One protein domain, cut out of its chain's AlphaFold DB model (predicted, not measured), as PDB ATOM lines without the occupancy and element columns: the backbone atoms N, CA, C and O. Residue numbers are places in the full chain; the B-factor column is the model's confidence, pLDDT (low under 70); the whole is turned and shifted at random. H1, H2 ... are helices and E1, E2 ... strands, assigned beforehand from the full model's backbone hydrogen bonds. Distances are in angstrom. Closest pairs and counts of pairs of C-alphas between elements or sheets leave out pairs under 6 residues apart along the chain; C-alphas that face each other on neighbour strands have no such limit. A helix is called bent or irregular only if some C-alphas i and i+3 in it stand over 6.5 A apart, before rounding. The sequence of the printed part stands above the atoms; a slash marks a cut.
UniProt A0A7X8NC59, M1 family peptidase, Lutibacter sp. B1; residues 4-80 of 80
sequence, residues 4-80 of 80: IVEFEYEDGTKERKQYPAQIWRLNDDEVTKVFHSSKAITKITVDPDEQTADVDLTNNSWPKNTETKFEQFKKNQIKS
ATOM      1  N   ILE A   4      34.431  35.890 -18.026       82.31
ATOM      2  CA  ILE A   4      34.509  37.321 -18.329       82.31
ATOM      3  C   ILE A   4      33.845  37.534 -19.685       82.31
ATOM      4  O   ILE A   4      34.067  36.760 -20.605       82.31
ATOM      5  N   VAL A   5      33.007  38.555 -19.818       82.62
ATOM      6  CA  VAL A   5      32.368  38.923 -21.086       82.62
ATOM      7  C   VAL A   5      32.557  40.414 -21.307       82.62
ATOM      8  O   VAL A   5      32.297  41.216 -20.411       82.62
ATOM      9  N   GLU A   6      33.000  40.789 -22.494       86.25
ATOM     10  CA  GLU A   6      33.123  42.166 -22.950       86.25
ATOM     11  C   GLU A   6      32.081  42.447 -24.032       86.25
ATOM     12  O   GLU A   6      31.986  41.743 -25.034       86.25
ATOM     13  N   PHE A   7      31.283  43.481 -23.804       86.81
ATOM     14  CA  PHE A   7      30.276  43.989 -24.719       86.81
ATOM     15  C   PHE A   7      30.796  45.281 -25.339       86.81
ATOM     16  O   PHE A   7      31.171  46.206 -24.623       86.81
ATOM     17  N   GLU A   8      30.810  45.350 -26.660       87.25
ATOM     18  CA  GLU A   8      31.123  46.543 -27.436       87.25
ATOM     19  C   GLU A   8      29.820  47.088 -28.022       87.25
ATOM     20  O   GLU A   8      29.000  46.338 -28.561       87.25
ATOM     21  N   TYR A   9      29.607  48.390 -27.868       88.44
ATOM     22  CA  TYR A   9      28.406  49.091 -28.309       88.44
ATOM     23  C   TYR A   9      28.667  49.909 -29.580       88.44
ATOM     24  O   TYR A   9      29.810  50.241 -29.899       88.44
ATOM     25  N   GLU A  10      27.604  50.277 -30.304       83.62
ATOM     26  CA  GLU A  10      27.707  51.102 -31.527       83.62
ATOM     27  C   GLU A  10      28.334  52.481 -31.291       83.62
ATOM     28  O   GLU A  10      28.950  53.042 -32.192       83.62
ATOM     29  N   ASP A  11      28.215  53.022 -30.080       82.25
ATOM     30  CA  ASP A  11      28.820  54.301 -29.704       82.25
ATOM     31  C   ASP A  11      30.327  54.196 -29.394       82.25
ATOM     32  O   ASP A  11      30.949  55.185 -29.007       82.25
ATOM     33  N   GLY A  12      30.915  53.004 -29.549       82.00
ATOM     34  CA  GLY A  12      32.313  52.710 -29.239       82.00
ATOM     35  C   GLY A  12      32.586  52.479 -27.753       82.00
ATOM     36  O   GLY A  12      33.740  52.274 -27.370       82.00
ATOM     37  N   THR A  13      31.559  52.503 -26.896       86.19
ATOM     38  CA  THR A  13      31.732  52.165 -25.482       86.19
ATOM     39  C   THR A  13      31.899  50.659 -25.303       86.19
ATOM     40  O   THR A  13      31.326  49.853 -26.037       86.19
ATOM     41  N   LYS A  14      32.710  50.279 -24.314       86.75
ATOM     42  CA  LYS A  14      32.953  48.886 -23.942       86.75
ATOM     43  C   LYS A  14      32.518  48.659 -22.508       86.75
ATOM     44  O   LYS A  14      32.863  49.440 -21.623       86.75
ATOM     45  N   GLU A  15      31.782  47.586 -22.270       86.31
ATOM     46  CA  GLU A  15      31.359  47.169 -20.940       86.31
ATOM     47  C   GLU A  15      31.830  45.750 -20.657       86.31
ATOM     48  O   GLU A  15      31.491  44.804 -21.362       86.31
ATOM     49  N   ARG A  16      32.590  45.597 -19.574       86.44
ATOM     50  CA  ARG A  16      33.092  44.305 -19.125       86.44
ATOM     51  C   ARG A  16      32.249  43.801 -17.957       86.44
ATOM     52  O   ARG A  16      32.120  44.471 -16.932       86.44
ATOM     53  N   LYS A  17      31.682  42.606 -18.097       84.69
ATOM     54  CA  LYS A  17      30.980  41.875 -17.040       84.69
ATOM     55  C   LYS A  17      31.798  40.659 -16.642       84.69
ATOM     56  O   LYS A  17      32.123  39.823 -17.475       84.69
ATOM     57  N   GLN A  18      32.083  40.538 -15.352       85.12
ATOM     58  CA  GLN A  18      32.686  39.340 -14.787       85.12
ATOM     59  C   GLN A  18      31.620  38.555 -14.032       85.12
ATOM     60  O   GLN A  18      30.975  39.068 -13.117       85.12
ATOM     61  N   TYR A  19      31.448  37.299 -14.412       84.00
ATOM     62  CA  TYR A  19      30.574  36.360 -13.742       84.00
ATOM     63  C   TYR A  19      31.423  35.410 -12.887       84.00
ATOM     64  O   TYR A  19      32.318  34.738 -13.406       84.00
ATOM     65  N   PRO A  20      31.185  35.342 -11.566       85.12
ATOM     66  CA  PRO A  20      31.939  34.458 -10.680       85.12
ATOM     67  C   PRO A  20      31.601  32.998 -10.981       85.12
ATOM     68  O   PRO A  20      30.528  32.723 -11.485       85.12
ATOM     69  N   ALA A  21      32.418  32.029 -10.566       82.44
ATOM     70  CA  ALA A  21      32.173  30.602 -10.841       82.44
ATOM     71  C   ALA A  21      30.812  30.036 -10.357       82.44
ATOM     72  O   ALA A  21      30.459  28.912 -10.692       82.44
ATOM     73  N   GLN A  22      30.028  30.808  -9.608       84.25
ATOM     74  CA  GLN A  22      28.670  30.468  -9.186       84.25
ATOM     75  C   GLN A  22      27.660  30.375 -10.342       84.25
ATOM     76  O   GLN A  22      26.587  29.813 -10.136       84.25
ATOM     77  N   ILE A  23      27.972  30.894 -11.542       82.56
ATOM     78  CA  ILE A  23      27.096  30.759 -12.729       82.56
ATOM     79  C   ILE A  23      26.810  29.283 -13.037       82.56
ATOM     80  O   ILE A  23      25.687  28.945 -13.394       82.56
ATOM     81  N   TRP A  24      27.786  28.414 -12.786       83.25
ATOM     82  CA  TRP A  24      27.727  26.974 -13.039       83.25
ATOM     83  C   TRP A  24      26.970  26.183 -11.965       83.25
ATOM     84  O   TRP A  24      26.917  24.962 -12.011       83.25
ATOM     85  N   ARG A  25      26.402  26.850 -10.947       82.12
ATOM     86  CA  ARG A  25      25.777  26.151  -9.810       82.12
ATOM     87  C   ARG A  25      24.515  25.379 -10.200       82.12
ATOM     88  O   ARG A  25      24.140  24.450  -9.497       82.12
ATOM     89  N   LEU A  26      23.823  25.825 -11.247       79.88
ATOM     90  CA  LEU A  26      22.592  25.190 -11.724       79.88
ATOM     91  C   LEU A  26      22.861  24.171 -12.834       79.88
ATOM     92  O   LEU A  26      22.146  23.179 -12.912       79.88
ATOM     93  N   ASN A  27      23.856  24.436 -13.675       81.00
ATOM     94  CA  ASN A  27      24.279  23.576 -14.770       81.00
ATOM     95  C   ASN A  27      25.756  23.874 -15.059       81.00
ATOM     96  O   ASN A  27      26.119  25.039 -15.244       81.00
ATOM     97  N   ASP A  28      26.595  22.846 -15.025       79.69
ATOM     98  CA  ASP A  28      28.031  22.919 -15.277       79.69
ATOM     99  C   ASP A  28      28.399  22.809 -16.763       79.69
ATOM    100  O   ASP A  28      29.484  23.255 -17.131       79.69
ATOM    101  N   ASP A  29      27.482  22.330 -17.610       77.81
ATOM    102  CA  ASP A  29      27.699  22.183 -19.054       77.81
ATOM    103  C   ASP A  29      27.269  23.426 -19.855       77.81
ATOM    104  O   ASP A  29      27.988  23.882 -20.743       77.81
ATOM    105  N   GLU A  30      26.100  24.009 -19.559       79.88
ATOM    106  CA  GLU A  30      25.551  25.148 -20.314       79.88
ATOM    107  C   GLU A  30      24.870  26.169 -19.400       79.88
ATOM    108  O   GLU A  30      24.024  25.822 -18.571       79.88
ATOM    109  N   VAL A  31      25.175  27.457 -19.597       81.00
ATOM    110  CA  VAL A  31      24.514  28.546 -18.871       81.00
ATOM    111  C   VAL A  31      24.026  29.639 -19.812       81.00
ATOM    112  O   VAL A  31      24.801  30.277 -20.519       81.00
ATOM    113  N   THR A  32      22.727  29.922 -19.735       81.81
ATOM    114  CA  THR A  32      22.072  30.976 -20.516       81.81
ATOM    115  C   THR A  32      21.850  32.213 -19.657       81.81
ATOM    116  O   THR A  32      21.148  32.171 -18.642       81.81
ATOM    117  N   LYS A  33      22.418  33.349 -20.073       79.81
ATOM    118  CA  LYS A  33      22.218  34.643 -19.411       79.81
ATOM    119  C   LYS A  33      21.593  35.642 -20.374       79.81
ATOM    120  O   LYS A  33      22.145  35.931 -21.428       79.81
ATOM    121  N   VAL A  34      20.458  36.208 -19.976       81.88
ATOM    122  CA  VAL A  34      19.843  37.322 -20.703       81.88
ATOM    123  C   VAL A  34      20.530  38.616 -20.283       81.88
ATOM    124  O   VAL A  34      20.548  38.960 -19.098       81.88
ATOM    125  N   PHE A  35      21.085  39.329 -21.259       79.81
ATOM    126  CA  PHE A  35      21.668  40.650 -21.075       79.81
ATOM    127  C   PHE A  35      20.762  41.694 -21.727       79.81
ATOM    128  O   PHE A  35      20.499  41.631 -22.926       79.81
ATOM    129  N   HIS A  36      20.252  42.628 -20.926       78.44
ATOM    130  CA  HIS A  36      19.476  43.759 -21.421       78.44
ATOM    131  C   HIS A  36      20.407  44.962 -21.546       78.44
ATOM    132  O   HIS A  36      21.079  45.331 -20.586       78.44
ATOM    133  N   SER A  37      20.433  45.581 -22.721       79.69
ATOM    134  CA  SER A  37      21.141  46.834 -22.952       79.69
ATOM    135  C   SER A  37      20.198  47.825 -23.612       79.69
ATOM    136  O   SER A  37      19.442  47.469 -24.513       79.69
ATOM    137  N   SER A  38      20.252  49.080 -23.170       82.38
ATOM    138  CA  SER A  38      19.571  50.193 -23.840       82.38
ATOM    139  C   SER A  38      20.272  50.610 -25.137       82.38
ATOM    140  O   SER A  38      19.678  51.307 -25.953       82.38
ATOM    141  N   LYS A  39      21.536  50.210 -25.314       83.31
ATOM    142  CA  LYS A  39      22.383  50.517 -26.470       83.31
ATOM    143  C   LYS A  39      22.548  49.290 -27.364       83.31
ATOM    144  O   LYS A  39      22.661  48.172 -26.855       83.31
ATOM    145  N   ALA A  40      22.609  49.507 -28.675       81.81
ATOM    146  CA  ALA A  40      22.874  48.450 -29.644       81.81
ATOM    147  C   ALA A  40      24.281  47.867 -29.434       81.81
ATOM    148  O   ALA A  40      25.270  48.600 -29.406       81.81
ATOM    149  N   ILE A  41      24.348  46.547 -29.251       82.94
ATOM    150  CA  ILE A  41      25.595  45.797 -29.072       82.94
ATOM    151  C   ILE A  41      26.112  45.413 -30.456       82.94
ATOM    152  O   ILE A  41      25.408  44.750 -31.216       82.94
ATOM    153  N   THR A  42      27.337  45.816 -30.773       83.62
ATOM    154  CA  THR A  42      28.008  45.506 -32.044       83.62
ATOM    155  C   THR A  42      28.817  44.228 -31.962       83.62
ATOM    156  O   THR A  42      28.868  43.472 -32.931       83.62
ATOM    157  N   LYS A  43      29.443  43.980 -30.809       81.75
ATOM    158  CA  LYS A  43      30.286  42.811 -30.594       81.75
ATOM    159  C   LYS A  43      30.191  42.337 -29.154       81.75
ATOM    160  O   LYS A  43      30.189  43.128 -28.219       81.75
ATOM    161  N   ILE A  44      30.132  41.030 -28.972       82.44
ATOM    162  CA  ILE A  44      30.231  40.373 -27.671       82.44
ATOM    163  C   ILE A  44      31.461  39.492 -27.748       82.44
ATOM    164  O   ILE A  44      31.566  38.710 -28.684       82.44
ATOM    165  N   THR A  45      32.382  39.628 -26.804       82.25
ATOM    166  CA  THR A  45      33.596  38.815 -26.714       82.25
ATOM    167  C   THR A  45      33.637  38.150 -25.346       82.25
ATOM    168  O   THR A  45      33.697  38.824 -24.321       82.25
ATOM    169  N   VAL A  46      33.561  36.827 -25.321       76.69
ATOM    170  CA  VAL A  46      33.739  36.002 -24.128       76.69
ATOM    171  C   VAL A  46      35.238  35.791 -23.920       76.69
ATOM    172  O   VAL A  46      35.957  35.485 -24.860       76.69
ATOM    173  N   ASP A  47      35.691  36.017 -22.693       71.44
ATOM    174  CA  ASP A  47      37.077  35.934 -22.237       71.44
ATOM    175  C   ASP A  47      38.099  36.711 -23.096       71.44
ATOM    176  O   ASP A  47      38.982  36.120 -23.712       71.44
ATOM    177  N   PRO A  48      38.021  38.057 -23.139       67.69
ATOM    178  CA  PRO A  48      38.941  38.877 -23.935       67.69
ATOM    179  C   PRO A  48      40.405  38.802 -23.474       67.69
ATOM    180  O   PRO A  48      41.295  39.178 -24.230       67.69
ATOM    181  N   ASP A  49      40.645  38.366 -22.236       65.31
ATOM    182  CA  ASP A  49      41.974  38.321 -21.630       65.31
ATOM    183  C   ASP A  49      42.534  36.881 -21.577       65.31
ATOM    184  O   ASP A  49      43.583  36.682 -20.964       65.31
ATOM    185  N   GLU A  50      41.837  35.892 -22.163       63.72
ATOM    186  CA  GLU A  50      42.200  34.458 -22.155       63.72
ATOM    187  C   GLU A  50      42.583  33.947 -20.753       63.72
ATOM    188  O   GLU A  50      43.515  33.165 -20.557       63.72
ATOM    189  N   GLN A  51      41.888  34.448 -19.726       57.66
ATOM    190  CA  GLN A  51      42.168  34.074 -18.338       57.66
ATOM    191  C   GLN A  51      41.568  32.712 -17.985       57.66
ATOM    192  O   GLN A  51      41.911  32.125 -16.954       57.66
ATOM    193  N   THR A  52      40.650  32.212 -18.809       54.78
ATOM    194  CA  THR A  52      40.099  30.871 -18.690       54.78
ATOM    195  C   THR A  52      40.904  29.914 -19.564       54.78
ATOM    196  O   THR A  52      41.372  30.272 -20.638       54.78
ATOM    197  N   ALA A  53      41.108  28.681 -19.095       52.91
ATOM    198  CA  ALA A  53      41.855  27.652 -19.826       52.91
ATOM    199  C   ALA A  53      41.058  27.073 -21.017       52.91
ATOM    200  O   ALA A  53      41.110  25.869 -21.270       52.91
ATOM    201  N   ASP A  54      40.268  27.907 -21.693       52.03
ATOM    202  CA  ASP A  54      39.455  27.523 -22.835       52.03
ATOM    203  C   ASP A  54      40.279  27.667 -24.121       52.03
ATOM    204  O   ASP A  54      40.830  28.722 -24.424       52.03
ATOM    205  N   VAL A  55      40.428  26.564 -24.851       48.72
ATOM    206  CA  VAL A  55      41.325  26.455 -26.016       48.72
ATOM    207  C   VAL A  55      40.643  26.827 -27.333       48.72
ATOM    208  O   VAL A  55      41.316  26.928 -28.359       48.72
ATOM    209  N   ASP A  56      39.322  27.032 -27.324       53.34
ATOM    210  CA  ASP A  56      38.541  27.297 -28.530       53.34
ATOM    211  C   ASP A  56      37.910  28.699 -28.526       53.34
ATOM    212  O   ASP A  56      36.759  28.909 -28.164       53.34
ATOM    213  N   LEU A  57      38.672  29.680 -29.013       58.69
ATOM    214  CA  LEU A  57      38.220  31.067 -29.175       58.69
ATOM    215  C   LEU A  57      37.267  31.263 -30.370       58.69
ATOM    216  O   LEU A  57      36.790  32.375 -30.609       58.69
ATOM    217  N   THR A  58      36.994  30.219 -31.165       55.19
ATOM    218  CA  THR A  58      36.264  30.360 -32.438       55.19
ATOM    219  C   THR A  58      34.777  30.673 -32.257       55.19
ATOM    220  O   THR A  58      34.134  31.185 -33.180       55.19
ATOM    221  N   ASN A  59      34.222  30.415 -31.070       59.12
ATOM    222  CA  ASN A  59      32.829  30.690 -30.713       59.12
ATOM    223  C   ASN A  59      32.667  31.857 -29.715       59.12
ATOM    224  O   ASN A  59      31.530  32.240 -29.431       59.12
ATOM    225  N   ASN A  60      33.770  32.440 -29.235       68.12
ATOM    226  CA  ASN A  60      33.762  33.435 -28.164       68.12
ATOM    227  C   ASN A  60      33.358  34.833 -28.630       68.12
ATOM    228  O   ASN A  60      33.111  35.705 -27.803       68.12
ATOM    229  N   SER A  61      33.242  35.064 -29.939       68.56
ATOM    230  CA  SER A  61      32.781  36.339 -30.480       68.56
ATOM    231  C   SER A  61      31.407  36.226 -31.136       68.56
ATOM    232  O   SER A  61      31.218  35.427 -32.058       68.56
ATOM    233  N   TRP A  62      30.474  37.080 -30.726       68.44
ATOM    234  CA  TRP A  62      29.247  37.362 -31.465       68.44
ATOM    235  C   TRP A  62      29.341  38.756 -32.105       68.44
ATOM    236  O   TRP A  62      29.770  39.680 -31.416       68.44
ATOM    237  N   PRO A  63      28.929  38.946 -33.371       65.12
ATOM    238  CA  PRO A  63      28.452  37.934 -34.315       65.12
ATOM    239  C   PRO A  63      29.558  36.937 -34.683       65.12
ATOM    240  O   PRO A  63      30.727  37.306 -34.777       65.12
ATOM    241  N   LYS A  64      29.199  35.662 -34.881       63.06
ATOM    242  CA  LYS A  64      30.178  34.635 -35.258       63.06
ATOM    243  C   LYS A  64      30.805  35.009 -36.599       63.06
ATOM    244  O   LYS A  64      30.089  35.174 -37.582       63.06
ATOM    245  N   ASN A  65      32.135  35.033 -36.665       58.41
ATOM    246  CA  ASN A  65      32.903  35.216 -37.905       58.41
ATOM    247  C   ASN A  65      32.859  33.977 -38.826       58.41
ATOM    248  O   ASN A  65      33.748  33.748 -39.645       58.41
ATOM    249  N   THR A  66      31.842  33.129 -38.681       52.91
ATOM    250  CA  THR A  66      31.672  31.956 -39.525       52.91
ATOM    251  C   THR A  66      31.040  32.413 -40.832       52.91
ATOM    252  O   THR A  66      29.823  32.580 -40.915       52.91
ATOM    253  N   GLU A  67      31.859  32.599 -41.869       55.94
ATOM    254  CA  GLU A  67      31.346  32.572 -43.237       55.94
ATOM    255  C   GLU A  67      30.582  31.256 -43.404       55.94
ATOM    256  O   GLU A  67      31.155  30.164 -43.387       55.94
ATOM    257  N   THR A  68      29.257  31.334 -43.499       63.25
ATOM    258  CA  THR A  68      28.471  30.134 -43.763       63.25
ATOM    259  C   THR A  68      28.837  29.618 -45.155       63.25
ATOM    260  O   THR A  68      29.133  30.396 -46.066       63.25
ATOM    261  N   LYS A  69      28.777  28.299 -45.370       63.47
ATOM    262  CA  LYS A  69      28.992  27.706 -46.708       63.47
ATOM    263  C   LYS A  69      28.110  28.364 -47.787       63.47
ATOM    264  O   LYS A  69      28.478  28.389 -48.956       63.47
ATOM    265  N   PHE A  70      26.967  28.926 -47.386       68.94
ATOM    266  CA  PHE A  70      26.063  29.696 -48.235       68.94
ATOM    267  C   PHE A  70      26.619  31.075 -48.641       68.94
ATOM    268  O   PHE A  70      26.541  31.440 -49.812       68.94
ATOM    269  N   GLU A  71      27.233  31.816 -47.712       66.44
ATOM    270  CA  GLU A  71      27.941  33.077 -48.002       66.44
ATOM    271  C   GLU A  71      29.108  32.845 -48.982       66.44
ATOM    272  O   GLU A  71      29.279  33.591 -49.950       66.44
ATOM    273  N   GLN A  72      29.858  31.749 -48.799       68.12
ATOM    274  CA  GLN A  72      30.926  31.337 -49.720       68.12
ATOM    275  C   GLN A  72      30.391  30.952 -51.107       68.12
ATOM    276  O   GLN A  72      30.961  31.353 -52.124       68.12
ATOM    277  N   PHE A  73      29.268  30.229 -51.166       76.00
ATOM    278  CA  PHE A  73      28.597  29.889 -52.424       76.00
ATOM    279  C   PHE A  73      28.160  31.143 -53.200       76.00
ATOM    280  O   PHE A  73      28.435  31.250 -54.397       76.00
ATOM    281  N   LYS A  74      27.561  32.133 -52.520       73.44
ATOM    282  CA  LYS A  74      27.186  33.418 -53.132       73.44
ATOM    283  C   LYS A  74      28.397  34.173 -53.685       73.44
ATOM    284  O   LYS A  74      28.344  34.637 -54.822       73.44
ATOM    285  N   LYS A  75      29.498  34.275 -52.927       71.81
ATOM    286  CA  LYS A  75      30.729  34.942 -53.396       71.81
ATOM    287  C   LYS A  75      31.309  34.287 -54.655       71.81
ATOM    288  O   LYS A  75      31.782  35.006 -55.534       71.81
ATOM    289  N   ASN A  76      31.250  32.958 -54.766       71.81
ATOM    290  CA  ASN A  76      31.740  32.246 -55.950       71.81
ATOM    291  C   ASN A  76      30.848  32.431 -57.186       71.81
ATOM    292  O   ASN A  76      31.380  32.481 -58.289       71.81
ATOM    293  N   GLN A  77      29.528  32.584 -57.031       67.62
ATOM    294  CA  GLN A  77      28.644  32.872 -58.171       67.62
ATOM    295  C   GLN A  77      28.774  34.304 -58.700       67.62
ATOM    296  O   GLN A  77      28.586  34.528 -59.887       67.62
ATOM    297  N   ILE A  78      29.110  35.270 -57.842       60.78
ATOM    298  CA  ILE A  78      29.264  36.681 -58.240       60.78
ATOM    299  C   ILE A  78      30.595  36.924 -58.982       60.78
ATOM    300  O   ILE A  78      30.742  37.921 -59.682       60.78
ATOM    301  N   LYS A  79      31.572  36.021 -58.843       54.41
ATOM    302  CA  LYS A  79      32.878  36.101 -59.519       54.41
ATOM    303  C   LYS A  79      32.930  35.411 -60.891       54.41
ATOM    304  O   LYS A  79      34.024  35.335 -61.450       54.41
ATOM    305  N   SER A  80      31.810  34.904 -61.410       45.25
ATOM    306  CA  SER A  80      31.769  34.131 -62.657       45.25
ATOM    307  C   SER A  80      31.033  34.827 -63.791       45.25
ATOM    308  O   SER A  80      30.148  35.663 -63.511       45.25
TER     309      SER A  80
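Overview. This is residues 4 to 80 of the 80 residues of the protein "M1 family peptidase" of Lutibacter sp. B1 (UniProt A0A7X8NC59). A small sheet of three strands, E2, E1 and E3, makes the body, with the short helix H1 beyond one end of it and the long link of residues 26 to 40 arching over one face on its way back to the sheet. A second long loop after E3 folds back beside the sheet, and from it an arm, residues 67 to 80 with the helix H2, sticks out and makes much of the length. The printed part has 77 residues, with three named strands and two named helices in the order E1, E2, H1, E3, H2; the sheet runs E2, E1, E3 and is antiparallel. The class is mixed, helices and strands, though under half of the residues, 33 of 77, are in named elements. The whole is loose, with a radius of gyration of the C-alphas of 16.3 A, and elongated, spanning 53 by 31 by 22 A.

Along the chain. E1 is residues 4 to 9, 16.6 A long, and begins at C-alpha 4 at (34.509, 37.321, -18.329). E2 is residues 14 to 19, 16.3 A long. H1 is residues 21 to 25, 7.9 A long; it is neither bent nor irregular, but only just: C-alphas 21 and 24 are 6.1 A apart. E3 is residues 41 to 46, 13.7 A long, beginning at C-alpha 41 at (25.595, 45.797, -29.072). H2 is residues 69 to 78, 14.6 A long, and ends at C-alpha 78 at (29.264, 36.681, -58.240).

Arrangement. E1 is the inner strand; E2 and E3 are edge strands. E1 and E2 form a hairpin, antiparallel at 156 degrees, with N 5 and O 17 2.8 A apart, within hydrogen-bond range. E1 and E3 are antiparallel at 165 degrees, with N 6 and O 45 2.8 A apart, also within range. E2, H1 and E3 make a split strand-helix-strand unit, two strands running the same way with E1 between them in the sheet; its crossover is right-handed. Residues 44 to 45 of E3 pair antiparallel with residues 61 to 62. H1 is not on the sheet and is apart from E1. H2 is not on the sheet and is apart from E1, E2 and H1. In H2 every O i to N i+4 pair is within hydrogen-bond range; in H1 0 of 1 is, while 2 of 2 O i to N i+3 pairs are.

Size, cuts and confidence. The C-alphas of Arg 25 and Ser 80 are the two farthest apart, at 53.8 A. The printed part has no cut. The links H1 to E3, 15 residues, and E3 to H2, 22 residues, are long. Residues 24 to 30 and 67 to 80 stand free. The mean pLDDT of the printed part is 73.7; residues 48 to 72 and 77 to 80 are under 70.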